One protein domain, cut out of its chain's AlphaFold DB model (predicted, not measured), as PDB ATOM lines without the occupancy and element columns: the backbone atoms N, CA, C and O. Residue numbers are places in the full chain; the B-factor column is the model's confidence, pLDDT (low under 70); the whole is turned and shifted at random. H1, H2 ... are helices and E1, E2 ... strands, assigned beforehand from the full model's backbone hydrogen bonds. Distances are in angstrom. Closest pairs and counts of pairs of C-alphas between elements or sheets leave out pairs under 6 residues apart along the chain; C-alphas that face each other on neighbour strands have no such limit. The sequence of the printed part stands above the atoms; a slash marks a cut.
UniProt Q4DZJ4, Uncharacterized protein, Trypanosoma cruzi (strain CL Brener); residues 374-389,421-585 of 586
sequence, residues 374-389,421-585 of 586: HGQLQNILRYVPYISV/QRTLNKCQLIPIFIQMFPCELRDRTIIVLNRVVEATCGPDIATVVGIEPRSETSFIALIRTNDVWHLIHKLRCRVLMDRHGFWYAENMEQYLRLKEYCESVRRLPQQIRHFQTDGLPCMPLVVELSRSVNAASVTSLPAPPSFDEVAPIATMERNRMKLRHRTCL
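This is residues 374 to 389 and 421 to 585 of the 586 residues of an uncharacterized protein of Trypanosoma cruzi (strain CL Brener) (UniProt Q4DZJ4). A strongly twisted four-stranded sheet, E3 E4 E2 E7, and a small three-stranded sheet, E1 E6 E5, share the kinked helix H3, which packs on both. H5 passes the small sheet and leads to H6, far from the middle, as is H2, while residues 574 to 585, of which 574 to 583 belong to H8, stick out as an arm. The 181 printed residues hold eight named helices and seven named strands, in the order H1 E1 H2 E2 H3 E3 E4 H4 E5 E6 H5 H6 E7 H7 H8; both sheets are antiparallel. The class is mixed; the whole is compact, radius of gyration of the C-alphas 16.4 A, spanning 54 by 49 by 31 A.

H1, residues 374 to 377, only grazes the sheet of E1, 382 to 385, E6, 501 to 504, and E5, 495 to 497. N 384 and O 502 of E1 and E6 are 2.8 A apart, within hydrogen-bond range, as are N 496 and O 503 of the hairpin E5 and E6, 2.8 A. H2, 421 to 426, only grazes the sheet of E3, 462 to 469, E4, 474 to 481, E2, 428 to 435, and E7, 542 to 545. Within range there are N 468 and O 476 of the hairpin E3 and E4, N 430 and O 479 of E2 and E4, and N 433 and O 544 of E2 and E7, each 2.8 A. H3, 439 to 456, has a kink of 86 degrees near residue 446. E2, H3 and E3 form a split strand-helix-strand unit, two strands running the same way with E4 between them and a right-handed crossover. H3 is on one face of each sheet, two layers each time, at heights of 9.1 A over the larger and 7.5 A over the smaller; its closest C-alphas to E3 are Ile 446 and Val 464, 6.0 A. With residues 453 to 456 alone H3 touches H4, 484 to 491, C-alphas Thr 456 and Lys 490 being 6.3 A apart. H4 is on the larger sheet, over none of its strands. H5, 508 to 523, only grazes the smaller sheet and is close but not clearly touching H6, 526 to 532 (C-alphas Val 521 and Arg 529, 6.9 A), and H7, 563 to 566 (C-alphas Met 508 and Phe 563, 6.8 A). H8, 573 to 583, is apart from H7. Every O i to N i+4 pair is within range in H4, H5 and H6, but 10 of 14 in H3, 5 of 7 in H8 and 0 of 2 in H2, which has 0 of 3 O i to N i+3 pairs; H1 and H7 are too short.

H1 begins at C-alpha 374 (-47.713, -18.637, -63.598). E2 is 21.6 A long, H3 20.9 A, E4 20.5 A, H5 22.2 A, and E3, 19.8 A, bends by 61 degrees at residue 465. H8, 15.8 A, ends at C-alpha 583 (-50.291, -8.980, -23.043).

The C-alphas farthest apart, Val 389 and Leu 585, are 54.0 A apart. Residues 390 to 420 are not printed; C-alphas 389 and 421 are 23.6 A apart across the cut. The link E7 to H7 is long. The mean pLDDT of the printed part is 83.2; 28 residues are under 70, among them 421 to 426 and 571 to 585.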
ATOM      1  N   HIS A 374     -47.706 -19.466 -62.402       76.38
ATOM      2  CA  HIS A 374     -47.713 -18.637 -63.598       76.38
ATOM      3  C   HIS A 374     -49.143 -18.504 -64.124       76.38
ATOM      4  O   HIS A 374     -49.626 -17.391 -64.253       76.38
ATOM      5  N   GLY A 375     -49.875 -19.607 -64.297       79.89
ATOM      6  CA  GLY A 375     -51.273 -19.561 -64.745       79.89
ATOM      7  C   GLY A 375     -52.233 -18.811 -63.806       79.89
ATOM      8  O   GLY A 375     -53.163 -18.177 -64.290       79.89
ATOM      9  N   GLN A 376     -52.021 -18.860 -62.486       81.91
ATOM     10  CA  GLN A 376     -52.921 -18.248 -61.494       81.91
ATOM     11  C   GLN A 376     -52.570 -16.802 -61.118       81.91
ATOM     12  O   GLN A 376     -53.429 -16.106 -60.583       81.91
ATOM     13  N   LEU A 377     -51.340 -16.341 -61.372       89.12
ATOM     14  CA  LEU A 377     -50.875 -14.994 -61.010       89.12
ATOM     15  C   LEU A 377     -50.470 -14.137 -62.225       89.12
ATOM     16  O   LEU A 377     -50.331 -12.922 -62.085       89.12
ATOM     17  N   GLN A 378     -50.317 -14.721 -63.420       86.73
ATOM     18  CA  GLN A 378     -50.106 -13.984 -64.671       86.73
ATOM     19  C   GLN A 378     -51.270 -13.028 -64.955       86.73
ATOM     20  O   GLN A 378     -52.429 -13.334 -64.691       86.73
ATOM     21  N   ASN A 379     -50.941 -11.847 -65.485       87.00
ATOM     22  CA  ASN A 379     -51.844 -10.715 -65.745       87.00
ATOM     23  C   ASN A 379     -52.515 -10.102 -64.494       87.00
ATOM     24  O   ASN A 379     -52.973  -8.966 -64.565       87.00
ATOM     25  N   ILE A 380     -52.515 -10.795 -63.351       90.58
ATOM     26  CA  ILE A 380     -52.991 -10.293 -62.058       90.58
ATOM     27  C   ILE A 380     -51.853  -9.596 -61.300       90.58
ATOM     28  O   ILE A 380     -52.015  -8.470 -60.842       90.58
ATOM     29  N   LEU A 381     -50.691 -10.241 -61.174       93.36
ATOM     30  CA  LEU A 381     -49.521  -9.723 -60.459       93.36
ATOM     31  C   LEU A 381     -48.382  -9.356 -61.412       93.36
ATOM     32  O   LEU A 381     -48.256  -9.897 -62.513       93.36
ATOM     33  N   ARG A 382     -47.479  -8.483 -60.953       93.62
ATOM     34  CA  ARG A 382     -46.225  -8.205 -61.662       93.62
ATOM     35  C   ARG A 382     -45.208  -9.306 -61.365       93.62
ATOM     36  O   ARG A 382     -44.861  -9.517 -60.206       93.62
ATOM     37  N   TYR A 383     -44.718  -9.978 -62.405       92.73
ATOM     38  CA  TYR A 383     -43.632 -10.961 -62.317       92.73
ATOM     39  C   TYR A 383     -42.277 -10.336 -62.661       92.73
ATOM     40  O   TYR A 383     -42.176  -9.539 -63.594       92.73
ATOM     41  N   VAL A 384     -41.228 -10.736 -61.942       91.54
ATOM     42  CA  VAL A 384     -39.840 -10.335 -62.197       91.54
ATOM     43  C   VAL A 384     -38.925 -11.564 -62.080       91.54
ATOM     44  O   VAL A 384     -38.817 -12.129 -60.991       91.54
ATOM     45  N   PRO A 385     -38.233 -11.991 -63.154       89.19
ATOM     46  CA  PRO A 385     -37.255 -13.075 -63.071       89.19
ATOM     47  C   PRO A 385     -36.021 -12.648 -62.261       89.19
ATOM     48  O   PRO A 385     -35.595 -11.492 -62.324       89.19
ATOM     49  N   TYR A 386     -35.397 -13.586 -61.538       84.96
ATOM     50  CA  TYR A 386     -34.136 -13.300 -60.830       84.96
ATOM     51  C   TYR A 386     -32.988 -13.026 -61.804       84.96
ATOM     52  O   TYR A 386     -32.159 -12.145 -61.573       84.96
ATOM     53  N   ILE A 387     -32.956 -13.777 -62.907       74.95
ATOM     54  CA  ILE A 387     -32.045 -13.528 -64.019       74.95
ATOM     55  C   ILE A 387     -32.591 -12.322 -64.782       74.95
ATOM     56  O   ILE A 387     -33.469 -12.438 -65.637       74.95
ATOM     57  N   SER A 388     -32.048 -11.148 -64.467       55.38
ATOM     58  CA  SER A 388     -32.062 -10.041 -65.421       55.38
ATOM     59  C   SER A 388     -31.273 -10.487 -66.648       55.38
ATOM     60  O   SER A 388     -30.188 -11.047 -66.487       55.38
ATOM     61  N   VAL A 389     -31.811 -10.274 -67.851       33.01
ATOM     62  CA  VAL A 389     -31.145 -10.693 -69.092       33.01
ATOM     63  C   VAL A 389     -29.778 -10.022 -69.174       33.01
ATOM     64  O   VAL A 389     -29.671  -8.813 -69.380       33.01
ATOM     65  N   GLN A 421     -24.276   5.313 -54.711       47.82
ATOM     66  CA  GLN A 421     -23.542   5.270 -53.441       47.82
ATOM     67  C   GLN A 421     -23.438   6.643 -52.752       47.82
ATOM     68  O   GLN A 421     -23.427   6.705 -51.522       47.82
ATOM     69  N   ARG A 422     -23.404   7.754 -53.504       47.41
ATOM     70  CA  ARG A 422     -23.303   9.111 -52.936       47.41
ATOM     71  C   ARG A 422     -24.617   9.630 -52.352       47.41
ATOM     72  O   ARG A 422     -24.569  10.299 -51.321       47.41
ATOM     73  N   THR A 423     -25.772   9.321 -52.943       51.49
ATOM     74  CA  THR A 423     -27.083   9.663 -52.352       51.49
ATOM     75  C   THR A 423     -27.375   8.834 -51.099       51.49
ATOM     76  O   THR A 423     -27.894   9.370 -50.118       51.49
ATOM     77  N   LEU A 424     -26.952   7.565 -51.074       55.54
ATOM     78  CA  LEU A 424     -27.111   6.667 -49.923       55.54
ATOM     79  C   LEU A 424     -26.208   6.999 -48.713       55.54
ATOM     80  O   LEU A 424     -26.401   6.428 -47.640       55.54
ATOM     81  N   ASN A 425     -25.268   7.948 -48.816       50.58
ATOM     82  CA  ASN A 425     -24.374   8.333 -47.706       50.58
ATOM     83  C   ASN A 425     -25.064   9.064 -46.532       50.58
ATOM     84  O   ASN A 425     -24.405   9.381 -45.545       50.58
ATOM     85  N   LYS A 426     -26.377   9.325 -46.609       67.03
ATOM     86  CA  LYS A 426     -27.196   9.790 -45.471       67.03
ATOM     87  C   LYS A 426     -28.087   8.699 -44.857       67.03
ATOM     88  O   LYS A 426     -28.743   8.966 -43.856       67.03
ATOM     89  N   CYS A 427     -28.123   7.499 -45.438       75.65
ATOM     90  CA  CYS A 427     -29.046   6.444 -45.027       75.65
ATOM     91  C   CYS A 427     -28.680   5.799 -43.691       75.65
ATOM     92  O   CYS A 427     -27.530   5.423 -43.454       75.65
ATOM     93  N   GLN A 428     -29.696   5.569 -42.858       85.16
ATOM     94  CA  GLN A 428     -29.561   4.783 -41.639       85.16
ATOM     95  C   GLN A 428     -29.386   3.301 -42.017       85.16
ATOM     96  O   GLN A 428     -30.111   2.778 -42.865       85.16
ATOM     97  N   LEU A 429     -28.418   2.618 -41.397       90.52
ATOM     98  CA  LEU A 429     -28.286   1.162 -41.488       90.52
ATOM     99  C   LEU A 429     -29.194   0.528 -40.431       90.52
ATOM    100  O   LEU A 429     -28.995   0.752 -39.238       90.52
ATOM    101  N   ILE A 430     -30.189  -0.246 -40.861       92.15
ATOM    102  CA  ILE A 430     -31.241  -0.774 -39.987       92.15
ATOM    103  C   ILE A 430     -31.357  -2.295 -40.158       92.15
ATOM    104  O   ILE A 430     -31.490  -2.775 -41.286       92.15
ATOM    105  N   PRO A 431     -31.328  -3.071 -39.055       94.16
ATOM    106  CA  PRO A 431     -31.632  -4.491 -39.090       94.16
ATOM    107  C   PRO A 431     -33.143  -4.719 -39.246       94.16
ATOM    108  O   PRO A 431     -33.947  -4.326 -38.397       94.16
ATOM    109  N   ILE A 432     -33.527  -5.398 -40.324       94.08
ATOM    110  CA  ILE A 432     -34.909  -5.756 -40.666       94.08
ATOM    111  C   ILE A 432     -35.021  -7.282 -40.652       94.08
ATOM    112  O   ILE A 432     -34.208  -7.976 -41.260       94.08
ATOM    113  N   PHE A 433     -36.004  -7.817 -39.929       94.45
ATOM    114  CA  PHE A 433     -36.282  -9.249 -39.904       94.45
ATOM    115  C   PHE A 433     -37.049  -9.648 -41.164       94.45
ATOM    116  O   PHE A 433     -38.067  -9.038 -41.499       94.45
ATOM    117  N   ILE A 434     -36.569 -10.690 -41.840       93.00
ATOM    118  CA  ILE A 434     -37.173 -11.220 -43.060       93.00
ATOM    119  C   ILE A 434     -37.383 -12.730 -42.916       93.00
ATOM    120  O   ILE A 434     -36.503 -13.445 -42.429       93.00
ATOM    121  N   GLN A 435     -38.545 -13.217 -43.364       90.87
ATOM    122  CA  GLN A 435     -38.802 -14.643 -43.573       90.87
ATOM    123  C   GLN A 435     -39.123 -14.903 -45.050       90.87
ATOM    124  O   GLN A 435     -40.027 -14.276 -45.604       90.87
ATOM    125  N   MET A 436     -38.378 -15.820 -45.671       84.66
ATOM    126  CA  MET A 436     -38.312 -16.039 -47.118       84.66
ATOM    127  C   MET A 436     -38.415 -17.533 -47.458       84.66
ATOM    128  O   MET A 436     -37.882 -18.379 -46.741       84.66
ATOM    129  N   PHE A 437     -39.091 -17.836 -48.567       81.57
ATOM    130  CA  PHE A 437     -39.257 -19.167 -49.155       81.57
ATOM    131  C   PHE A 437     -39.161 -19.029 -50.689       81.57
ATOM    132  O   PHE A 437     -39.608 -17.995 -51.185       81.57
ATOM    133  N   PRO A 438     -38.630 -20.017 -51.437       70.10
ATOM    134  CA  PRO A 438     -37.941 -21.221 -50.959       70.10
ATOM    135  C   PRO A 438     -36.581 -20.911 -50.303       70.10
ATOM    136  O   PRO A 438     -35.997 -19.846 -50.506       70.10
ATOM    137  N   CYS A 439     -36.068 -21.847 -49.499       64.49
ATOM    138  CA  CYS A 439     -34.769 -21.716 -48.824       64.49
ATOM    139  C   CYS A 439     -33.567 -21.837 -49.783       64.49
ATOM    140  O   CYS A 439     -32.491 -21.333 -49.474       64.49
ATOM    141  N   GLU A 440     -33.760 -22.407 -50.977       72.20
ATOM    142  CA  GLU A 440     -32.770 -22.535 -52.066       72.20
ATOM    143  C   GLU A 440     -32.083 -21.212 -52.451       72.20
ATOM    144  O   GLU A 440     -30.946 -21.194 -52.915       72.20
ATOM    145  N   LEU A 441     -32.762 -20.079 -52.251       75.14
ATOM    146  CA  LEU A 441     -32.254 -18.752 -52.605       75.14
ATOM    147  C   LEU A 441     -31.257 -18.190 -51.574       75.14
ATOM    148  O   LEU A 441     -30.703 -17.112 -51.798       75.14
ATOM    149  N   ARG A 442     -31.013 -18.906 -50.463       72.63
ATOM    150  CA  ARG A 442     -30.228 -18.453 -49.303       72.63
ATOM    151  C   ARG A 442     -28.872 -17.856 -49.684       72.63
ATOM    152  O   ARG A 442     -28.582 -16.726 -49.287       72.63
ATOM    153  N   ASP A 443     -28.098 -18.537 -50.520       78.72
ATOM    154  CA  ASP A 443     -26.742 -18.102 -50.896       78.72
ATOM    155  C   ASP A 443     -26.737 -16.874 -51.822       78.72
ATOM    156  O   ASP A 443     -25.733 -16.177 -51.955       78.72
ATOM    157  N   ARG A 444     -27.883 -16.566 -52.443       84.63
ATOM    158  CA  ARG A 444     -28.080 -15.414 -53.338       84.63
ATOM    159  C   ARG A 444     -28.931 -14.310 -52.706       84.63
ATOM    160  O   ARG A 444     -29.207 -13.312 -53.372       84.63
ATOM    161  N   THR A 445     -29.321 -14.444 -51.435       87.00
ATOM    162  CA  THR A 445     -30.337 -13.594 -50.787       87.00
ATOM    163  C   THR A 445     -30.044 -12.096 -50.885       87.00
ATOM    164  O   THR A 445     -30.969 -11.327 -51.119       87.00
ATOM    165  N   ILE A 446     -28.785 -11.649 -50.771       89.44
ATOM    166  CA  ILE A 446     -28.443 -10.216 -50.911       89.44
ATOM    167  C   ILE A 446     -28.782  -9.705 -52.320       89.44
ATOM    168  O   ILE A 446     -29.395  -8.651 -52.466       89.44
ATOM    169  N   ILE A 447     -28.418 -10.461 -53.359       89.60
ATOM    170  CA  ILE A 447     -28.670 -10.111 -54.766       89.60
ATOM    171  C   ILE A 447     -30.177 -10.142 -55.040       89.60
ATOM    172  O   ILE A 447     -30.735  -9.191 -55.587       89.60
ATOM    173  N   VAL A 448     -30.842 -11.216 -54.609       90.26
ATOM    174  CA  VAL A 448     -32.280 -11.420 -54.810       90.26
ATOM    175  C   VAL A 448     -33.096 -10.338 -54.101       90.26
ATOM    176  O   VAL A 448     -33.943  -9.717 -54.734       90.26
ATOM    177  N   LEU A 449     -32.822 -10.040 -52.826       91.94
ATOM    178  CA  LEU A 449     -33.545  -8.994 -52.098       91.94
ATOM    179  C   LEU A 449     -33.269  -7.595 -52.647       91.94
ATOM    180  O   LEU A 449     -34.202  -6.804 -52.716       91.94
ATOM    181  N   ASN A 450     -32.042  -7.285 -53.079       92.80
ATOM    182  CA  ASN A 450     -31.776  -6.013 -53.756       92.80
ATOM    183  C   ASN A 450     -32.593  -5.888 -55.053       92.80
ATOM    184  O   ASN A 450     -33.150  -4.823 -55.312       92.80
ATOM    185  N   ARG A 451     -32.766  -6.978 -55.815       91.89
ATOM    186  CA  ARG A 451     -33.632  -6.991 -57.006       91.89
ATOM    187  C   ARG A 451     -35.125  -6.876 -56.669       91.89
ATOM    188  O   ARG A 451     -35.852  -6.203 -57.395       91.89
ATOM    189  N   VAL A 452     -35.578  -7.484 -55.569       93.29
ATOM    190  CA  VAL A 452     -36.947  -7.308 -55.050       93.29
ATOM    191  C   VAL A 452     -37.184  -5.845 -54.663       93.29
ATOM    192  O   VAL A 452     -38.134  -5.244 -55.149       93.29
ATOM    193  N   VAL A 453     -36.290  -5.245 -53.871       93.74
ATOM    194  CA  VAL A 453     -36.349  -3.831 -53.460       93.74
ATOM    195  C   VAL A 453     -36.371  -2.891 -54.668       93.74
ATOM    196  O   VAL A 453     -37.246  -2.027 -54.750       93.74
ATOM    197  N   GLU A 454     -35.459  -3.082 -55.622       92.92
ATOM    198  CA  GLU A 454     -35.389  -2.289 -56.853       92.92
ATOM    199  C   GLU A 454     -36.713  -2.328 -57.633       92.92
ATOM    200  O   GLU A 454     -37.173  -1.290 -58.107       92.92
ATOM    201  N   ALA A 455     -37.352  -3.499 -57.723       92.80
ATOM    202  CA  ALA A 455     -38.587  -3.683 -58.480       92.80
ATOM    203  C   ALA A 455     -39.866  -3.228 -57.753       92.80
ATOM    204  O   ALA A 455     -40.819  -2.841 -58.424       92.80
ATOM    205  N   THR A 456     -39.929  -3.293 -56.416       93.08
ATOM    206  CA  THR A 456     -41.148  -2.969 -55.640       93.08
ATOM    207  C   THR A 456     -41.158  -1.549 -55.077       93.08
ATOM    208  O   THR A 456     -42.219  -0.924 -54.949       93.08
ATOM    209  N   CYS A 457     -39.978  -1.058 -54.696       91.85
ATOM    210  CA  CYS A 457     -39.764   0.231 -54.040       91.85
ATOM    211  C   CYS A 457     -39.126   1.232 -55.010       91.85
ATOM    212  O   CYS A 457     -39.548   2.383 -55.065       91.85
ATOM    213  N   GLY A 458     -38.143   0.783 -55.792       88.81
ATOM    214  CA  GLY A 458     -37.351   1.606 -56.704       88.81
ATOM    215  C   GLY A 458     -35.849   1.511 -56.398       88.81
ATOM    216  O   GLY A 458     -35.471   1.137 -55.285       88.81
ATOM    217  N   PRO A 459     -34.978   1.857 -57.364       83.91
ATOM    218  CA  PRO A 459     -33.537   1.586 -57.300       83.91
ATOM    219  C   PRO A 459     -32.786   2.322 -56.183       83.91
ATOM    220  O   PRO A 459     -31.713   1.872 -55.788       83.91
ATOM    221  N   ASP A 460     -33.334   3.432 -55.680       83.60
ATOM    222  CA  ASP A 460     -32.628   4.354 -54.779       83.60
ATOM    223  C   ASP A 460     -33.232   4.412 -53.358       83.60
ATOM    224  O   ASP A 460     -32.764   5.180 -52.519       83.60
ATOM    225  N   ILE A 461     -34.272   3.613 -53.059       86.78
ATOM    226  CA  ILE A 461     -34.950   3.637 -51.745       86.78
ATOM    227  C   ILE A 461     -34.150   2.895 -50.670       86.78
ATOM    228  O   ILE A 461     -34.073   3.351 -49.524       86.78
ATOM    229  N   ALA A 462     -33.586   1.733 -51.000       91.35
ATOM    230  CA  ALA A 462     -32.899   0.891 -50.030       91.35
ATOM    231  C   ALA A 462     -31.849  -0.027 -50.673       91.35
ATOM    232  O   ALA A 462     -31.924  -0.354 -51.855       91.35
ATOM    233  N   THR A 463     -30.882  -0.487 -49.878       92.98
ATOM    234  CA  THR A 463     -29.897  -1.494 -50.298       92.98
ATOM    235  C   THR A 463     -29.568  -2.435 -49.143       92.98
ATOM    236  O   THR A 463     -29.190  -1.992 -48.057       92.98
ATOM    237  N   VAL A 464     -29.688  -3.742 -49.377       92.38
ATOM    238  CA  VAL A 464     -29.226  -4.805 -48.479       92.38
ATOM    239  C   VAL A 464     -27.702  -4.880 -48.557       92.38
ATOM    240  O   VAL A 464     -27.150  -5.137 -49.625       92.38
ATOM    241  N   VAL A 465     -27.036  -4.653 -47.423       92.86
ATOM    242  CA  VAL A 465     -25.566  -4.607 -47.297       92.86
ATOM    243  C   VAL A 465     -25.002  -5.877 -46.653       92.86
ATOM    244  O   VAL A 465     -23.863  -6.247 -46.915       92.86
ATOM    245  N   GLY A 466     -25.787  -6.572 -45.828       90.06
ATOM    246  CA  GLY A 466     -25.368  -7.809 -45.167       90.06
ATOM    247  C   GLY A 466     -26.549  -8.585 -44.594       90.06
ATOM    248  O   GLY A 466     -27.663  -8.061 -44.525       90.06
ATOM    249  N   ILE A 467     -26.317  -9.839 -44.202       91.62
ATOM    250  CA  ILE A 467     -27.346 -10.740 -43.669       91.62
ATOM    251  C   ILE A 467     -26.794 -11.524 -42.476       91.62
ATOM    252  O   ILE A 467     -25.710 -12.093 -42.547       91.62
ATOM    253  N   GLU A 468     -27.580 -11.595 -41.404       91.36
ATOM    254  CA  GLU A 468     -27.345 -12.432 -40.228       91.36
ATOM    255  C   GLU A 468     -28.400 -13.563 -40.190       91.36
ATOM    256  O   GLU A 468     -29.575 -13.297 -39.906       91.36
ATOM    257  N   PRO A 469     -28.037 -14.825 -40.491       90.43
ATOM    258  CA  PRO A 469     -28.971 -15.953 -40.459       90.43
ATOM    259  C   PRO A 469     -29.598 -16.188 -39.076       90.43
ATOM    260  O   PRO A 469     -28.923 -16.087 -38.052       90.43
ATOM    261  N   ARG A 470     -30.892 -16.541 -39.038       89.41
ATOM    262  CA  ARG A 470     -31.636 -16.862 -37.798       89.41
ATOM    263  C   ARG A 470     -32.296 -18.244 -37.826       89.41
ATOM    264  O   ARG A 470     -32.396 -18.886 -36.787       89.41
ATOM    265  N   SER A 471     -32.706 -18.714 -38.999       87.72
ATOM    266  CA  SER A 471     -33.065 -20.103 -39.292       87.72
ATOM    267  C   SER A 471     -32.831 -20.387 -40.781       87.72
ATOM    268  O   SER A 471     -32.358 -19.524 -41.515       87.72
ATOM    269  N   GLU A 472     -33.193 -21.582 -41.245       84.01
ATOM    270  CA  GLU A 472     -33.211 -21.948 -42.668       84.01
ATOM    271  C   GLU A 472     -34.015 -20.965 -43.546       84.01
ATOM    272  O   GLU A 472     -33.610 -20.651 -44.660       84.01
ATOM    273  N   THR A 473     -35.134 -20.453 -43.023       86.02
ATOM    274  CA  THR A 473     -36.100 -19.609 -43.754       86.02
ATOM    275  C   THR A 473     -36.202 -18.187 -43.207       86.02
ATOM    276  O   THR A 473     -37.034 -17.413 -43.673       86.02
ATOM    277  N   SER A 474     -35.390 -17.811 -42.210       90.78
ATOM    278  CA  SER A 474     -35.429 -16.473 -41.603       90.78
ATOM    279  C   SER A 474     -34.051 -15.917 -41.269       90.78
ATOM    280  O   SER A 474     -33.123 -16.643 -40.911       90.78
ATOM    281  N   PHE A 475     -33.920 -14.601 -41.364       92.90
ATOM    282  CA  PHE A 475     -32.668 -13.890 -41.137       92.90
ATOM    283  C   PHE A 475     -32.939 -12.417 -40.819       92.90
ATOM    284  O   PHE A 475     -34.062 -11.925 -40.943       92.90
ATOM    285  N   ILE A 476     -31.901 -11.705 -40.391       93.81
ATOM    286  CA  ILE A 476     -31.914 -10.247 -40.295       93.81
ATOM    287  C   ILE A 476     -31.108  -9.698 -41.468       93.81
ATOM    288  O   ILE A 476     -29.923  -9.990 -41.599       93.81
ATOM    289  N   ALA A 477     -31.748  -8.905 -42.321       93.99
ATOM    290  CA  ALA A 477     -31.076  -8.129 -43.351       93.99
ATOM    291  C   ALA A 477     -30.622  -6.785 -42.764       93.99
ATOM    292  O   ALA A 477     -31.406  -6.079 -42.131       93.99
ATOM    293  N   LEU A 478     -29.362  -6.422 -42.986       94.35
ATOM    294  CA  LEU A 478     -28.819  -5.102 -42.674       94.35
ATOM    295  C   LEU A 478     -29.036  -4.205 -43.892       94.35
ATOM    296  O   LEU A 478     -28.342  -4.347 -44.902       94.35
ATOM    297  N   ILE A 479     -30.027  -3.318 -43.815       94.30
ATOM    298  CA  ILE A 479     -30.488  -2.517 -44.952       94.30
ATOM    299  C   ILE A 479     -30.150  -1.044 -44.719       94.30
ATOM    300  O   ILE A 479     -30.500  -0.482 -43.683       94.30
ATOM    301  N   ARG A 480     -29.474  -0.404 -45.680       93.57
ATOM    302  CA  ARG A 480     -29.348   1.060 -45.734       93.57
ATOM    303  C   ARG A 480     -30.595   1.628 -46.397       93.57
ATOM    304  O   ARG A 480     -30.891   1.246 -47.523       93.57
ATOM    305  N   THR A 481     -31.310   2.524 -45.723       92.27
ATOM    306  CA  THR A 481     -32.449   3.258 -46.301       92.27
ATOM    307  C   THR A 481     -32.694   4.587 -45.577       92.27
ATOM    308  O   THR A 481     -32.175   4.810 -44.482       92.27
ATOM    309  N   ASN A 482     -33.477   5.476 -46.195       87.92
ATOM    310  CA  ASN A 482     -34.086   6.645 -45.550       87.92
ATOM    311  C   ASN A 482     -35.590   6.462 -45.274       87.92
ATOM    312  O   ASN A 482     -36.172   7.305 -44.600       87.92
ATOM    313  N   ASP A 483     -36.231   5.409 -45.800       89.68
ATOM    314  CA  ASP A 483     -37.683   5.216 -45.715       89.68
ATOM    315  C   ASP A 483     -38.042   3.768 -45.350       89.68
ATOM    316  O   ASP A 483     -38.336   2.904 -46.181       89.68
ATOM    317  N   VAL A 484     -37.967   3.506 -44.048       91.87
ATOM    318  CA  VAL A 484     -38.118   2.175 -43.454       91.87
ATOM    319  C   VAL A 484     -39.565   1.712 -43.504       91.87
ATOM    320  O   VAL A 484     -39.843   0.543 -43.776       91.87
ATOM    321  N   TRP A 485     -40.497   2.627 -43.241       92.09
ATOM    322  CA  TRP A 485     -41.913   2.300 -43.195       92.09
ATOM    323  C   TRP A 485     -42.470   2.076 -44.601       92.09
ATOM    324  O   TRP A 485     -43.221   1.120 -44.781       92.09
ATOM    325  N   HIS A 486     -42.051   2.850 -45.613       91.99
ATOM    326  CA  HIS A 486     -42.427   2.575 -47.003       91.99
ATOM    327  C   HIS A 486     -41.842   1.248 -47.497       91.99
ATOM    328  O   HIS A 486     -42.554   0.469 -48.130       91.99
ATOM    329  N   LEU A 487     -40.577   0.953 -47.167       93.67
ATOM    330  CA  LEU A 487     -39.929  -0.323 -47.478       93.67
ATOM    331  C   LEU A 487     -40.711  -1.516 -46.898       93.67
ATOM    332  O   LEU A 487     -40.987  -2.478 -47.617       93.67
ATOM    333  N   ILE A 488     -41.123  -1.442 -45.628       93.86
ATOM    334  CA  ILE A 488     -41.964  -2.473 -44.999       93.86
ATOM    335  C   ILE A 488     -43.329  -2.548 -45.704       93.86
ATOM    336  O   ILE A 488     -43.695  -3.620 -46.177       93.86
ATOM    337  N   HIS A 489     -44.040  -1.429 -45.870       92.93
ATOM    338  CA  HIS A 489     -45.363  -1.357 -46.517       92.93
ATOM    339  C   HIS A 489     -45.381  -1.855 -47.982       92.93
ATOM    340  O   HIS A 489     -46.410  -2.342 -48.461       92.93
ATOM    341  N   LYS A 490     -44.263  -1.752 -48.712       93.96
ATOM    342  CA  LYS A 490     -44.113  -2.256 -50.090       93.96
ATOM    343  C   LYS A 490     -43.793  -3.749 -50.173       93.96
ATOM    344  O   LYS A 490     -44.250  -4.396 -51.111       93.96
ATOM    345  N   LEU A 491     -43.023  -4.292 -49.228       94.98
ATOM    346  CA  LEU A 491     -42.554  -5.684 -49.269       94.98
ATOM    347  C   LEU A 491     -43.446  -6.657 -48.487       94.98
ATOM    348  O   LEU A 491     -43.716  -7.771 -48.941       94.98
ATOM    349  N   ARG A 492     -43.879  -6.246 -47.293       94.49
ATOM    350  CA  ARG A 492     -44.519  -7.092 -46.283       94.49
ATOM    351  C   ARG A 492     -45.782  -7.755 -46.826       94.49
ATOM    352  O   ARG A 492     -46.755  -7.086 -47.156       94.49
ATOM    353  N   CYS A 493     -45.766  -9.086 -46.888       93.66
ATOM    354  CA  CYS A 493     -46.841  -9.935 -47.411       93.66
ATOM    355  C   CYS A 493     -47.262  -9.652 -48.870       93.66
ATOM    356  O   CYS A 493     -48.260 -10.206 -49.318       93.66
ATOM    357  N   ARG A 494     -46.521  -8.818 -49.612       94.93
ATOM    358  CA  ARG A 494     -46.868  -8.367 -50.974       94.93
ATOM    359  C   ARG A 494     -46.026  -9.004 -52.070       94.93
ATOM    360  O   ARG A 494     -46.402  -8.901 -53.234       94.93
ATOM    361  N   VAL A 495     -44.910  -9.628 -51.702       94.61
ATOM    362  CA  VAL A 495     -44.002 -10.340 -52.608       94.61
ATOM    363  C   VAL A 495     -44.143 -11.839 -52.372       94.61
ATOM    364  O   VAL A 495     -44.046 -12.289 -51.233       94.61
ATOM    365  N   LEU A 496     -44.340 -12.619 -53.429       92.99
ATOM    366  CA  LEU A 496     -44.344 -14.079 -53.405       92.99
ATOM    367  C   LEU A 496     -43.157 -14.575 -54.236       92.99
ATOM    368  O   LEU A 496     -43.065 -14.283 -55.426       92.99
ATOM    369  N   MET A 497     -42.230 -15.281 -53.598       89.98
ATOM    370  CA  MET A 497     -40.950 -15.657 -54.202       89.98
ATOM    371  C   MET A 497     -40.979 -17.117 -54.644       89.98
ATOM    372  O   MET A 497     -41.367 -17.995 -53.883       89.98
ATOM    373  N   ASP A 498     -40.599 -17.345 -55.894       84.56
ATOM    374  CA  ASP A 498     -40.662 -18.623 -56.602       84.56
ATOM    375  C   ASP A 498     -39.232 -19.097 -56.933       84.56
ATOM    376  O   ASP A 498     -38.255 -18.442 -56.565       84.56
ATOM    377  N   ARG A 499     -39.071 -20.213 -57.645       80.22
ATOM    378  CA  ARG A 499     -37.765 -20.745 -58.071       80.22
ATOM    379  C   ARG A 499     -37.102 -19.914 -59.177       80.22
ATOM    380  O   ARG A 499     -35.878 -19.814 -59.235       80.22
ATOM    381  N   HIS A 500     -37.903 -19.300 -60.050       83.37
ATOM    382  CA  HIS A 500     -37.432 -18.611 -61.264       83.37
ATOM    383  C   HIS A 500     -37.441 -17.075 -61.164       83.37
ATOM    384  O   HIS A 500     -36.735 -16.384 -61.909       83.37
ATOM    385  N   GLY A 501     -38.211 -16.533 -60.226       89.36
ATOM    386  CA  GLY A 501     -38.421 -15.105 -60.038       89.36
ATOM    387  C   GLY A 501     -39.363 -14.841 -58.873       89.36
ATOM    388  O   GLY A 501     -39.643 -15.730 -58.074       89.36
ATOM    389  N   PHE A 502     -39.882 -13.625 -58.787       92.08
ATOM    390  CA  PHE A 502     -40.862 -13.243 -57.780       92.08
ATOM    391  C   PHE A 502     -42.048 -12.518 -58.401       92.08
ATOM    392  O   PHE A 502     -41.932 -11.807 -59.398       92.08
ATOM    393  N   TRP A 503     -43.194 -12.693 -57.762       93.91
ATOM    394  CA  TRP A 503     -44.441 -12.006 -58.046       93.91
ATOM    395  C   TRP A 503     -44.653 -10.922 -57.002       93.91
ATOM    396  O   TRP A 503     -44.315 -11.130 -55.835       93.91
ATOM    397  N   TYR A 504     -45.240  -9.788 -57.372       95.30
ATOM    398  CA  TYR A 504     -45.657  -8.802 -56.381       95.30
ATOM    399  C   TYR A 504     -46.964  -8.084 -56.717       95.30
ATOM    400  O   TYR A 504     -47.319  -7.883 -57.881       95.30
ATOM    401  N   ALA A 505     -47.658  -7.682 -55.651       96.08
ATOM    402  CA  ALA A 505     -48.848  -6.844 -55.691       96.08
ATOM    403  C   ALA A 505     -48.483  -5.358 -55.541       96.08
ATOM    404  O   ALA A 505     -47.929  -4.925 -54.523       96.08
ATOM    405  N   GLU A 506     -48.819  -4.552 -56.546       93.76
ATOM    406  CA  GLU A 506     -48.617  -3.100 -56.569       93.76
ATOM    407  C   GLU A 506     -49.730  -2.341 -55.824       93.76
ATOM    408  O   GLU A 506     -49.449  -1.353 -55.139       93.76
ATOM    409  N   ASN A 507     -50.965  -2.846 -55.881       94.27
ATOM    410  CA  ASN A 507     -52.158  -2.253 -55.268       94.27
ATOM    411  C   ASN A 507     -52.904  -3.258 -54.351       94.27
ATOM    412  O   ASN A 507     -52.478  -4.405 -54.192       94.27
ATOM    413  N   MET A 508     -54.000  -2.819 -53.716       94.25
ATOM    414  CA  MET A 508     -54.780  -3.650 -52.783       94.25
ATOM    415  C   MET A 508     -55.532  -4.795 -53.484       94.25
ATOM    416  O   MET A 508     -55.597  -5.896 -52.950       94.25
ATOM    417  N   GLU A 509     -56.068  -4.573 -54.682       95.24
ATOM    418  CA  GLU A 509     -56.804  -5.583 -55.459       95.24
ATOM    419  C   GLU A 509     -55.907  -6.779 -55.819       95.24
ATOM    420  O   GLU A 509     -56.224  -7.934 -55.523       95.24
ATOM    421  N   GLN A 510     -54.718  -6.491 -56.349       95.86
ATOM    422  CA  GLN A 510     -53.670  -7.478 -56.604       95.86
ATOM    423  C   GLN A 510     -53.264  -8.215 -55.322       95.86
ATOM    424  O   GLN A 510     -53.041  -9.425 -55.335       95.86
ATOM    425  N   TYR A 511     -53.204  -7.510 -54.190       95.91
ATOM    426  CA  TYR A 511     -52.908  -8.127 -52.900       95.91
ATOM    427  C   TYR A 511     -54.022  -9.072 -52.428       95.91
ATOM    428  O   TYR A 511     -53.715 -10.142 -51.906       95.91
ATOM    429  N   LEU A 512     -55.297  -8.737 -52.652       94.80
ATOM    430  CA  LEU A 512     -56.422  -9.623 -52.337       94.80
ATOM    431  C   LEU A 512     -56.369 -10.915 -53.169       94.80
ATOM    432  O   LEU A 512     -56.552 -11.993 -52.606       94.80
ATOM    433  N   ARG A 513     -56.006 -10.840 -54.458       93.91
ATOM    434  CA  ARG A 513     -55.769 -12.031 -55.296       93.91
ATOM    435  C   ARG A 513     -54.540 -12.840 -54.852       93.91
ATOM    436  O   ARG A 513     -54.601 -14.065 -54.778       93.91
ATOM    437  N   LEU A 514     -53.440 -12.186 -54.461       93.53
ATOM    438  CA  LEU A 514     -52.270 -12.858 -53.869       93.53
ATOM    439  C   LEU A 514     -52.621 -13.564 -52.544       93.53
ATOM    440  O   LEU A 514     -52.157 -14.678 -52.296       93.53
ATOM    441  N   LYS A 515     -53.451 -12.937 -51.701       93.53
ATOM    442  CA  LYS A 515     -53.981 -13.502 -50.450       93.53
ATOM    443  C   LYS A 515     -54.857 -14.726 -50.725       93.53
ATOM    444  O   LYS A 515     -54.650 -15.760 -50.092       93.53
ATOM    445  N   GLU A 516     -55.794 -14.615 -51.665       91.91
ATOM    446  CA  GLU A 516     -56.673 -15.696 -52.126       91.91
ATOM    447  C   GLU A 516     -55.857 -16.922 -52.567       91.91
ATOM    448  O   GLU A 516     -56.048 -18.013 -52.022       91.91
ATOM    449  N   TYR A 517     -54.870 -16.717 -53.445       91.86
ATOM    450  CA  TYR A 517     -53.923 -17.743 -53.888       91.86
ATOM    451  C   TYR A 517     -53.114 -18.362 -52.724       91.86
ATOM    452  O   TYR A 517     -53.052 -19.585 -52.573       91.86
ATOM    453  N   CYS A 518     -52.508 -17.543 -51.852       91.05
ATOM    454  CA  CYS A 518     -51.682 -18.060 -50.752       91.05
ATOM    455  C   CYS A 518     -52.505 -18.880 -49.747       91.05
ATOM    456  O   CYS A 518     -51.999 -19.826 -49.138       91.05
ATOM    457  N   GLU A 519     -53.778 -18.532 -49.558       89.82
ATOM    458  CA  GLU A 519     -54.685 -19.301 -48.716       89.82
ATOM    459  C   GLU A 519     -55.210 -20.565 -49.411       89.82
ATOM    460  O   GLU A 519     -55.283 -21.600 -48.749       89.82
ATOM    461  N   SER A 520     -55.533 -20.536 -50.711       85.87
ATOM    462  CA  SER A 520     -56.020 -21.719 -51.442       85.87
ATOM    463  C   SER A 520     -54.969 -22.834 -51.466       85.87
ATOM    464  O   SER A 520     -55.240 -23.941 -50.996       85.87
ATOM    465  N   VAL A 521     -53.726 -22.528 -51.850       84.95
ATOM    466  CA  VAL A 521     -52.625 -23.509 -51.868       84.95
ATOM    467  C   VAL A 521     -52.309 -24.040 -50.465       84.95
ATOM    468  O   VAL A 521     -51.948 -25.208 -50.297       84.95
ATOM    469  N   ARG A 522     -52.504 -23.233 -49.414       83.67
ATOM    470  CA  ARG A 522     -52.302 -23.672 -48.023       83.67
ATOM    471  C   ARG A 522     -53.472 -24.475 -47.440       83.67
ATOM    472  O   ARG A 522     -53.243 -25.212 -46.479       83.67
ATOM    473  N   ARG A 523     -54.681 -24.385 -48.008       84.03
ATOM    474  CA  ARG A 523     -55.822 -25.269 -47.682       84.03
ATOM    475  C   ARG A 523     -55.598 -26.703 -48.191       84.03
ATOM    476  O   ARG A 523     -56.111 -27.635 -47.580       84.03
ATOM    477  N   LEU A 524     -54.791 -26.894 -49.242       82.38
ATOM    478  CA  LEU A 524     -54.429 -28.224 -49.754       82.38
ATOM    479  C   LEU A 524     -53.691 -29.066 -48.690       82.38
ATOM    480  O   LEU A 524     -52.747 -28.554 -48.071       82.38
ATOM    481  N   PRO A 525     -54.033 -30.361 -48.513       82.58
ATOM    482  CA  PRO A 525     -53.249 -31.311 -47.720       82.58
ATOM    483  C   PRO A 525     -51.789 -31.374 -48.181       82.58
ATOM    484  O   PRO A 525     -51.515 -31.240 -49.368       82.58
ATOM    485  N   GLN A 526     -50.834 -31.604 -47.273       80.11
ATOM    486  CA  GLN A 526     -49.405 -31.441 -47.588       80.11
ATOM    487  C   GLN A 526     -48.910 -32.344 -48.733       80.11
ATOM    488  O   GLN A 526     -48.193 -31.864 -49.606       80.11
ATOM    489  N   GLN A 527     -49.340 -33.611 -48.772       75.27
ATOM    490  CA  GLN A 527     -49.045 -34.531 -49.880       75.27
ATOM    491  C   GLN A 527     -49.592 -33.999 -51.213       75.27
ATOM    492  O   GLN A 527     -48.864 -33.934 -52.199       75.27
ATOM    493  N   ILE A 528     -50.853 -33.551 -51.219       74.84
ATOM    494  CA  ILE A 528     -51.512 -32.966 -52.394       74.84
ATOM    495  C   ILE A 528     -50.806 -31.678 -52.822       74.84
ATOM    496  O   ILE A 528     -50.612 -31.478 -54.014       74.84
ATOM    497  N   ARG A 529     -50.348 -30.842 -51.881       77.68
ATOM    498  CA  ARG A 529     -49.564 -29.642 -52.191       77.68
ATOM    499  C   ARG A 529     -48.259 -30.014 -52.893       77.68
ATOM    500  O   ARG A 529     -48.046 -29.614 -54.025       77.68
ATOM    501  N   HIS A 530     -47.424 -30.843 -52.269       73.93
ATOM    502  CA  HIS A 530     -46.141 -31.239 -52.859       73.93
ATOM    503  C   HIS A 530     -46.316 -31.910 -54.241       73.93
ATOM    504  O   HIS A 530     -45.482 -31.710 -55.115       73.93
ATOM    505  N   PHE A 531     -47.406 -32.660 -54.457       72.11
ATOM    506  CA  PHE A 531     -47.667 -33.400 -55.698       72.11
ATOM    507  C   PHE A 531     -48.356 -32.589 -56.815       72.11
ATOM    508  O   PHE A 531     -47.973 -32.699 -57.976       72.11
ATOM    509  N   GLN A 532     -49.384 -31.791 -56.500       67.57
ATOM    510  CA  GLN A 532     -50.116 -30.977 -57.488       67.57
ATOM    511  C   GLN A 532     -49.462 -29.623 -57.746       67.57
ATOM    512  O   GLN A 532     -49.724 -29.017 -58.786       67.57
ATOM    513  N   THR A 533     -48.669 -29.127 -56.794       67.87
ATOM    514  CA  THR A 533     -48.090 -27.784 -56.832       67.87
ATOM    515  C   THR A 533     -46.572 -27.796 -56.919       67.87
ATOM    516  O   THR A 533     -46.014 -26.746 -56.699       67.87
ATOM    517  N   ASP A 534     -45.881 -28.912 -57.171       69.97
ATOM    518  CA  ASP A 534     -44.442 -28.947 -57.542       69.97
ATOM    519  C   ASP A 534     -43.512 -27.979 -56.753       69.97
ATOM    520  O   ASP A 534     -42.683 -27.266 -57.311       69.97
ATOM    521  N   GLY A 535     -43.710 -27.870 -55.431       69.47
ATOM    522  CA  GLY A 535     -42.962 -26.947 -54.557       69.47
ATOM    523  C   GLY A 535     -43.405 -25.469 -54.535       69.47
ATOM    524  O   GLY A 535     -42.844 -24.699 -53.756       69.47
ATOM    525  N   LEU A 536     -44.418 -25.074 -55.317       74.16
ATOM    526  CA  LEU A 536     -44.943 -23.707 -55.449       74.16
ATOM    527  C   LEU A 536     -45.082 -22.957 -54.109       74.16
ATOM    528  O   LEU A 536     -45.616 -23.494 -53.127       74.16
ATOM    529  N   PRO A 537     -44.694 -21.669 -54.070       80.76
ATOM    530  CA  PRO A 537     -44.727 -20.880 -52.849       80.76
ATOM    531  C   PRO A 537     -46.164 -20.629 -52.374       80.76
ATOM    532  O   PRO A 537     -47.026 -20.194 -53.131       80.76
ATOM    533  N   CYS A 538     -46.415 -20.864 -51.084       84.43
ATOM    534  CA  CYS A 538     -47.724 -20.687 -50.432       84.43
ATOM    535  C   CYS A 538     -47.692 -19.709 -49.241       84.43
ATOM    536  O   CYS A 538     -48.609 -19.667 -48.415       84.43
ATOM    537  N   MET A 539     -46.605 -18.946 -49.109       88.49
ATOM    538  CA  MET A 539     -46.450 -17.920 -48.084       88.49
ATOM    539  C   MET A 539     -45.615 -16.764 -48.649       88.49
ATOM    540  O   MET A 539     -44.511 -17.019 -49.132       88.49
ATOM    541  N   PRO A 540     -46.121 -15.520 -48.621       92.89
ATOM    542  CA  PRO A 540     -45.383 -14.372 -49.127       92.89
ATOM    543  C   PRO A 540     -44.291 -13.928 -48.146       92.89
ATOM    544  O   PRO A 540     -44.273 -14.322 -46.977       92.89
ATOM    545  N   LEU A 541     -43.396 -13.073 -48.636       93.34
ATOM    546  CA  LEU A 541     -42.271 -12.498 -47.910       93.34
ATOM    547  C   LEU A 541     -42.747 -11.778 -46.640       93.34
ATOM    548  O   LEU A 541     -43.486 -10.789 -46.696       93.34
ATOM    549  N   VAL A 542     -42.292 -12.250 -45.481       93.21
ATOM    550  CA  VAL A 542     -42.535 -11.569 -44.205       93.21
ATOM    551  C   VAL A 542     -41.441 -10.536 -44.009       93.21
ATOM    552  O   VAL A 542     -40.266 -10.885 -44.078       93.21
ATOM    553  N   VAL A 543     -41.820  -9.289 -43.730       93.96
ATOM    554  CA  VAL A 543     -40.884  -8.197 -43.428       93.96
ATOM    555  C   VAL A 543     -41.375  -7.452 -42.189       93.96
ATOM    556  O   VAL A 543     -42.509  -6.964 -42.148       93.96
ATOM    557  N   GLU A 544     -40.532  -7.397 -41.160       93.16
ATOM    558  CA  GLU A 544     -40.788  -6.704 -39.891       93.16
ATOM    559  C   GLU A 544     -39.515  -5.961 -39.442       93.16
ATOM    560  O   GLU A 544     -38.406  -6.359 -39.801       93.16
ATOM    561  N   LEU A 545     -39.625  -4.916 -38.616       91.73
ATOM    562  CA  LEU A 545     -38.441  -4.390 -37.917       91.73
ATOM    563  C   LEU A 545     -37.797  -5.505 -37.078       91.73
ATOM    564  O   LEU A 545     -38.500  -6.293 -36.439       91.73
ATOM    565  N   SER A 546     -36.460  -5.568 -37.036       91.88
ATOM    566  CA  SER A 546     -35.795  -6.455 -36.079       91.88
ATOM    567  C   SER A 546     -36.182  -6.069 -34.651       91.88
ATOM    568  O   SER A 546     -36.270  -4.892 -34.313       91.88
ATOM    569  N   ARG A 547     -36.309  -7.067 -33.770       88.97
ATOM    570  CA  ARG A 547     -36.566  -6.869 -32.331       88.97
ATOM    571  C   ARG A 547     -35.439  -6.128 -31.597       88.97
ATOM    572  O   ARG A 547     -35.620  -5.767 -30.440       88.97
ATOM    573  N   SER A 548     -34.292  -5.924 -32.248       86.89
ATOM    574  CA  SER A 548     -33.202  -5.063 -31.775       86.89
ATOM    575  C   SER A 548     -33.396  -3.574 -32.098       86.89
ATOM    576  O   SER A 548     -32.628  -2.754 -31.604       86.89
ATOM    577  N   VAL A 549     -34.397  -3.206 -32.907       87.05
ATOM    578  CA  VAL A 549     -34.720  -1.815 -33.257       87.05
ATOM    579  C   VAL A 549     -35.886  -1.337 -32.401       87.05
ATOM    580  O   VAL A 549     -36.957  -1.943 -32.400       87.05
ATOM    581  N   ASN A 550     -35.713  -0.209 -31.713       85.78
ATOM    582  CA  ASN A 550     -36.846   0.512 -31.148       85.78
ATOM    583  C   ASN A 550     -37.583   1.232 -32.289       85.78
ATOM    584  O   ASN A 550     -36.980   2.030 -33.003       85.78
ATOM    585  N   ALA A 551     -38.887   1.001 -32.456       84.02
ATOM    586  CA  ALA A 551     -39.677   1.697 -33.475       84.02
ATOM    587  C   ALA A 551     -39.617   3.234 -33.325       84.02
ATOM    588  O   ALA A 551     -39.672   3.946 -34.321       84.02
ATOM    589  N   ALA A 552     -39.426   3.745 -32.101       83.50
ATOM    590  CA  ALA A 552     -39.263   5.174 -31.831       83.50
ATOM    591  C   ALA A 552     -37.877   5.748 -32.209       83.50
ATOM    592  O   ALA A 552     -37.708   6.963 -32.180       83.50
ATOM    593  N   SER A 553     -36.887   4.915 -32.566       83.18
ATOM    594  CA  SER A 553     -35.579   5.364 -33.090       83.18
ATOM    595  C   SER A 553     -35.483   5.303 -34.623       83.18
ATOM    596  O   SER A 553     -34.388   5.401 -35.178       83.18
ATOM    597  N   VAL A 554     -36.611   5.096 -35.308       85.08
ATOM    598  CA  VAL A 554     -36.722   5.158 -36.769       85.08
ATOM    599  C   VAL A 554     -37.150   6.571 -37.162       85.08
ATOM    600  O   VAL A 554     -38.219   7.027 -36.766       85.08
ATOM    601  N   THR A 555     -36.317   7.269 -37.933       81.37
ATOM    602  CA  THR A 555     -36.516   8.691 -38.279       81.37
ATOM    603  C   THR A 555     -37.410   8.927 -39.500       81.37
ATOM    604  O   THR A 555     -37.848  10.055 -39.720       81.37
ATOM    605  N   SER A 556     -37.695   7.889 -40.294       84.75
ATOM    606  CA  SER A 556     -38.580   7.977 -41.461       84.75
ATOM    607  C   SER A 556     -40.038   8.210 -41.061       84.75
ATOM    608  O   SER A 556     -40.510   7.642 -40.073       84.75
ATOM    609  N   LEU A 557     -40.770   8.983 -41.868       83.20
ATOM    610  CA  LEU A 557     -42.196   9.252 -41.670       83.20
ATOM    611  C   LEU A 557     -43.012   7.939 -41.650       83.20
ATOM    612  O   LEU A 557     -42.733   7.062 -42.471       83.20
ATOM    613  N   PRO A 558     -44.011   7.766 -40.763       85.17
ATOM    614  CA  PRO A 558     -44.873   6.587 -40.789       85.17
ATOM    615  C   PRO A 558     -45.594   6.430 -42.134       85.17
ATOM    616  O   PRO A 558     -46.214   7.371 -42.631       85.17
ATOM    617  N   ALA A 559     -45.523   5.230 -42.707       85.79
ATOM    618  CA  ALA A 559     -46.264   4.863 -43.910       85.79
ATOM    619  C   ALA A 559     -47.734   4.522 -43.581       85.79
ATOM    620  O   ALA A 559     -48.070   4.310 -42.411       85.79
ATOM    621  N   PRO A 560     -48.620   4.424 -44.593       88.15
ATOM    622  CA  PRO A 560     -49.949   3.842 -44.417       88.15
ATOM    623  C   PRO A 560     -49.889   2.415 -43.836       88.15
ATOM    624  O   PRO A 560     -48.877   1.729 -44.024       88.15
ATOM    625  N   PRO A 561     -50.967   1.937 -43.179       87.00
ATOM    626  CA  PRO A 561     -51.064   0.556 -42.705       87.00
ATOM    627  C   PRO A 561     -50.729  -0.452 -43.806       87.00
ATOM    628  O   PRO A 561     -51.117  -0.279 -44.965       87.00
ATOM    629  N   SER A 562     -50.014  -1.518 -43.450       90.56
ATOM    630  CA  SER A 562     -49.648  -2.552 -44.423       90.56
ATOM    631  C   SER A 562     -50.893  -3.307 -44.894       90.56
ATOM    632  O   SER A 562     -51.877  -3.424 -44.166       90.56
ATOM    633  N   PHE A 563     -50.881  -3.860 -46.109       92.46
ATOM    634  CA  PHE A 563     -52.077  -4.530 -46.636       92.46
ATOM    635  C   PHE A 563     -52.508  -5.747 -45.781       92.46
ATOM    636  O   PHE A 563     -53.703  -6.006 -45.660       92.46
ATOM    637  N   ASP A 564     -51.578  -6.406 -45.068       91.65
ATOM    638  CA  ASP A 564     -51.875  -7.463 -44.080       91.65
ATOM    639  C   ASP A 564     -52.446  -6.962 -42.739       91.65
ATOM    640  O   ASP A 564     -52.719  -7.769 -41.850       91.65
ATOM    641  N   GLU A 565     -52.583  -5.650 -42.563       88.89
ATOM    642  CA  GLU A 565     -53.247  -5.014 -41.417       88.89
ATOM    643  C   GLU A 565     -54.692  -4.639 -41.749       88.89
ATOM    644  O   GLU A 565     -55.535  -4.644 -40.855       88.89
ATOM    645  N   VAL A 566     -54.984  -4.389 -43.030       89.52
ATOM    646  CA  VAL A 566     -56.339  -4.145 -43.545       89.52
ATOM    647  C   VAL A 566     -57.044  -5.461 -43.894       89.52
ATOM    648  O   VAL A 566     -58.196  -5.657 -43.518       89.52
ATOM    649  N   ALA A 567     -56.351  -6.386 -44.565       90.47
ATOM    650  CA  ALA A 567     -56.882  -7.688 -44.971       90.47
ATOM    651  C   ALA A 567     -55.899  -8.826 -44.607       90.47
ATOM    652  O   ALA A 567     -55.203  -9.349 -45.480       90.47
ATOM    653  N   PRO A 568     -55.822  -9.238 -43.324       89.40
ATOM    654  CA  PRO A 568     -54.846 -10.219 -42.855       89.40
ATOM    655  C   PRO A 568     -54.934 -11.561 -43.588       89.40
ATOM    656  O   PRO A 568     -55.994 -12.186 -43.650       89.40
ATOM    657  N   ILE A 569     -53.802 -12.051 -44.099       88.06
ATOM    658  CA  ILE A 569     -53.705 -13.423 -44.613       88.06
ATOM    659  C   ILE A 569     -53.733 -14.382 -43.417       88.06
ATOM    660  O   ILE A 569     -52.892 -14.277 -42.517       88.06
ATOM    661  N   ALA A 570     -54.633 -15.371 -43.419       79.69
ATOM    662  CA  ALA A 570     -54.783 -16.334 -42.313       79.69
ATOM    663  C   ALA A 570     -53.496 -17.146 -42.017       79.69
ATOM    664  O   ALA A 570     -53.334 -17.767 -40.962       79.69
ATOM    665  N   THR A 571     -52.540 -17.129 -42.949       66.23
ATOM    666  CA  THR A 571     -51.194 -17.693 -42.812       66.23
ATOM    667  C   THR A 571     -50.360 -17.010 -41.718       66.23
ATOM    668  O   THR A 571     -49.584 -17.696 -41.044       66.23
ATOM    669  N   MET A 572     -50.548 -15.696 -41.538       66.37
ATOM    670  CA  MET A 572     -49.722 -14.783 -40.739       66.37
ATOM    671  C   MET A 572     -50.237 -14.574 -39.312       66.37
ATOM    672  O   MET A 572     -49.452 -14.363 -38.383       66.37
ATOM    673  N   GLU A 573     -51.552 -14.666 -39.101       57.38
ATOM    674  CA  GLU A 573     -52.189 -14.348 -37.814       57.38
ATOM    675  C   GLU A 573     -51.685 -15.193 -36.636       57.38
ATOM    676  O   GLU A 573     -51.655 -14.717 -35.497       57.38
ATOM    677  N   ARG A 574     -51.191 -16.412 -36.905       50.88
ATOM    678  CA  ARG A 574     -50.568 -17.296 -35.900       50.88
ATOM    679  C   ARG A 574     -49.406 -16.636 -35.141       50.88
ATOM    680  O   ARG A 574     -49.109 -17.067 -34.024       50.88
ATOM    681  N   ASN A 575     -48.782 -15.597 -35.701       48.91
ATOM    682  CA  ASN A 575     -47.766 -14.793 -35.021       48.91
ATOM    683  C   ASN A 575     -48.388 -13.643 -34.199       48.91
ATOM    684  O   ASN A 575     -48.014 -13.463 -33.038       48.91
ATOM    685  N   ARG A 576     -49.384 -12.917 -34.737       51.52
ATOM    686  CA  ARG A 576     -50.067 -11.810 -34.028       51.52
ATOM    687  C   ARG A 576     -50.872 -12.290 -32.807       51.52
ATOM    688  O   ARG A 576     -50.786 -11.669 -31.746       51.52
ATOM    689  N   MET A 577     -51.584 -13.418 -32.895       44.88
ATOM    690  CA  MET A 577     -52.369 -13.958 -31.768       44.88
ATOM    691  C   MET A 577     -51.492 -14.384 -30.577       44.88
ATOM    692  O   MET A 577     -51.839 -14.121 -29.425       44.88
ATOM    693  N   LYS A 578     -50.307 -14.961 -30.838       49.86
ATOM    694  CA  LYS A 578     -49.326 -15.313 -29.791       49.86
ATOM    695  C   LYS A 578     -48.769 -14.095 -29.051       49.86
ATOM    696  O   LYS A 578     -48.351 -14.234 -27.902       49.86
ATOM    697  N   LEU A 579     -48.755 -12.921 -29.688       48.65
ATOM    698  CA  LEU A 579     -48.332 -11.682 -29.044       48.65
ATOM    699  C   LEU A 579     -49.426 -11.159 -28.102       48.65
ATOM    700  O   LEU A 579     -49.145 -10.943 -26.928       48.65
ATOM    701  N   ARG A 580     -50.682 -11.067 -28.571       47.63
ATOM    702  CA  ARG A 580     -51.826 -10.601 -27.754       47.63
ATOM    703  C   ARG A 580     -52.067 -11.465 -26.510       47.63
ATOM    704  O   ARG A 580     -52.289 -10.921 -25.432       47.63
ATOM    705  N   HIS A 581     -51.929 -12.791 -26.611       47.45
ATOM    706  CA  HIS A 581     -52.046 -13.674 -25.442       47.45
ATOM    707  C   HIS A 581     -50.967 -13.452 -24.368       47.45
ATOM    708  O   HIS A 581     -51.196 -13.800 -23.215       47.45
ATOM    709  N   ARG A 582     -49.812 -12.856 -24.702       50.03
ATOM    710  CA  ARG A 582     -48.791 -12.479 -23.708       50.03
ATOM    711  C   ARG A 582     -49.048 -11.122 -23.050       50.03
ATOM    712  O   ARG A 582     -48.476 -10.876 -21.993       50.03
ATOM    713  N   THR A 583     -49.899 -10.275 -23.627       52.35
ATOM    714  CA  THR A 583     -50.291  -8.980 -23.043       52.35
ATOM    715  C   THR A 583     -51.502  -9.070 -22.111       52.35
ATOM    716  O   THR A 583     -51.736  -8.133 -21.366       52.35
ATOM    717  N   CYS A 584     -52.251 -10.180 -22.128       49.92
ATOM    718  CA  CYS A 584     -53.329 -10.475 -21.164       49.92
ATOM    719  C   CYS A 584     -52.902 -11.476 -20.065       49.92
ATOM    720  O   CYS A 584     -53.747 -12.009 -19.354       49.92
ATOM    721  N   LEU A 585     -51.602 -11.783 -19.971       49.29
ATOM    722  CA  LEU A 585     -50.993 -12.663 -18.957       49.29
ATOM    723  C   LEU A 585     -49.828 -11.955 -18.233       49.29
ATOM    724  O   LEU A 585     -48.858 -12.588 -17.809       49.29
TER     725      LEU A 585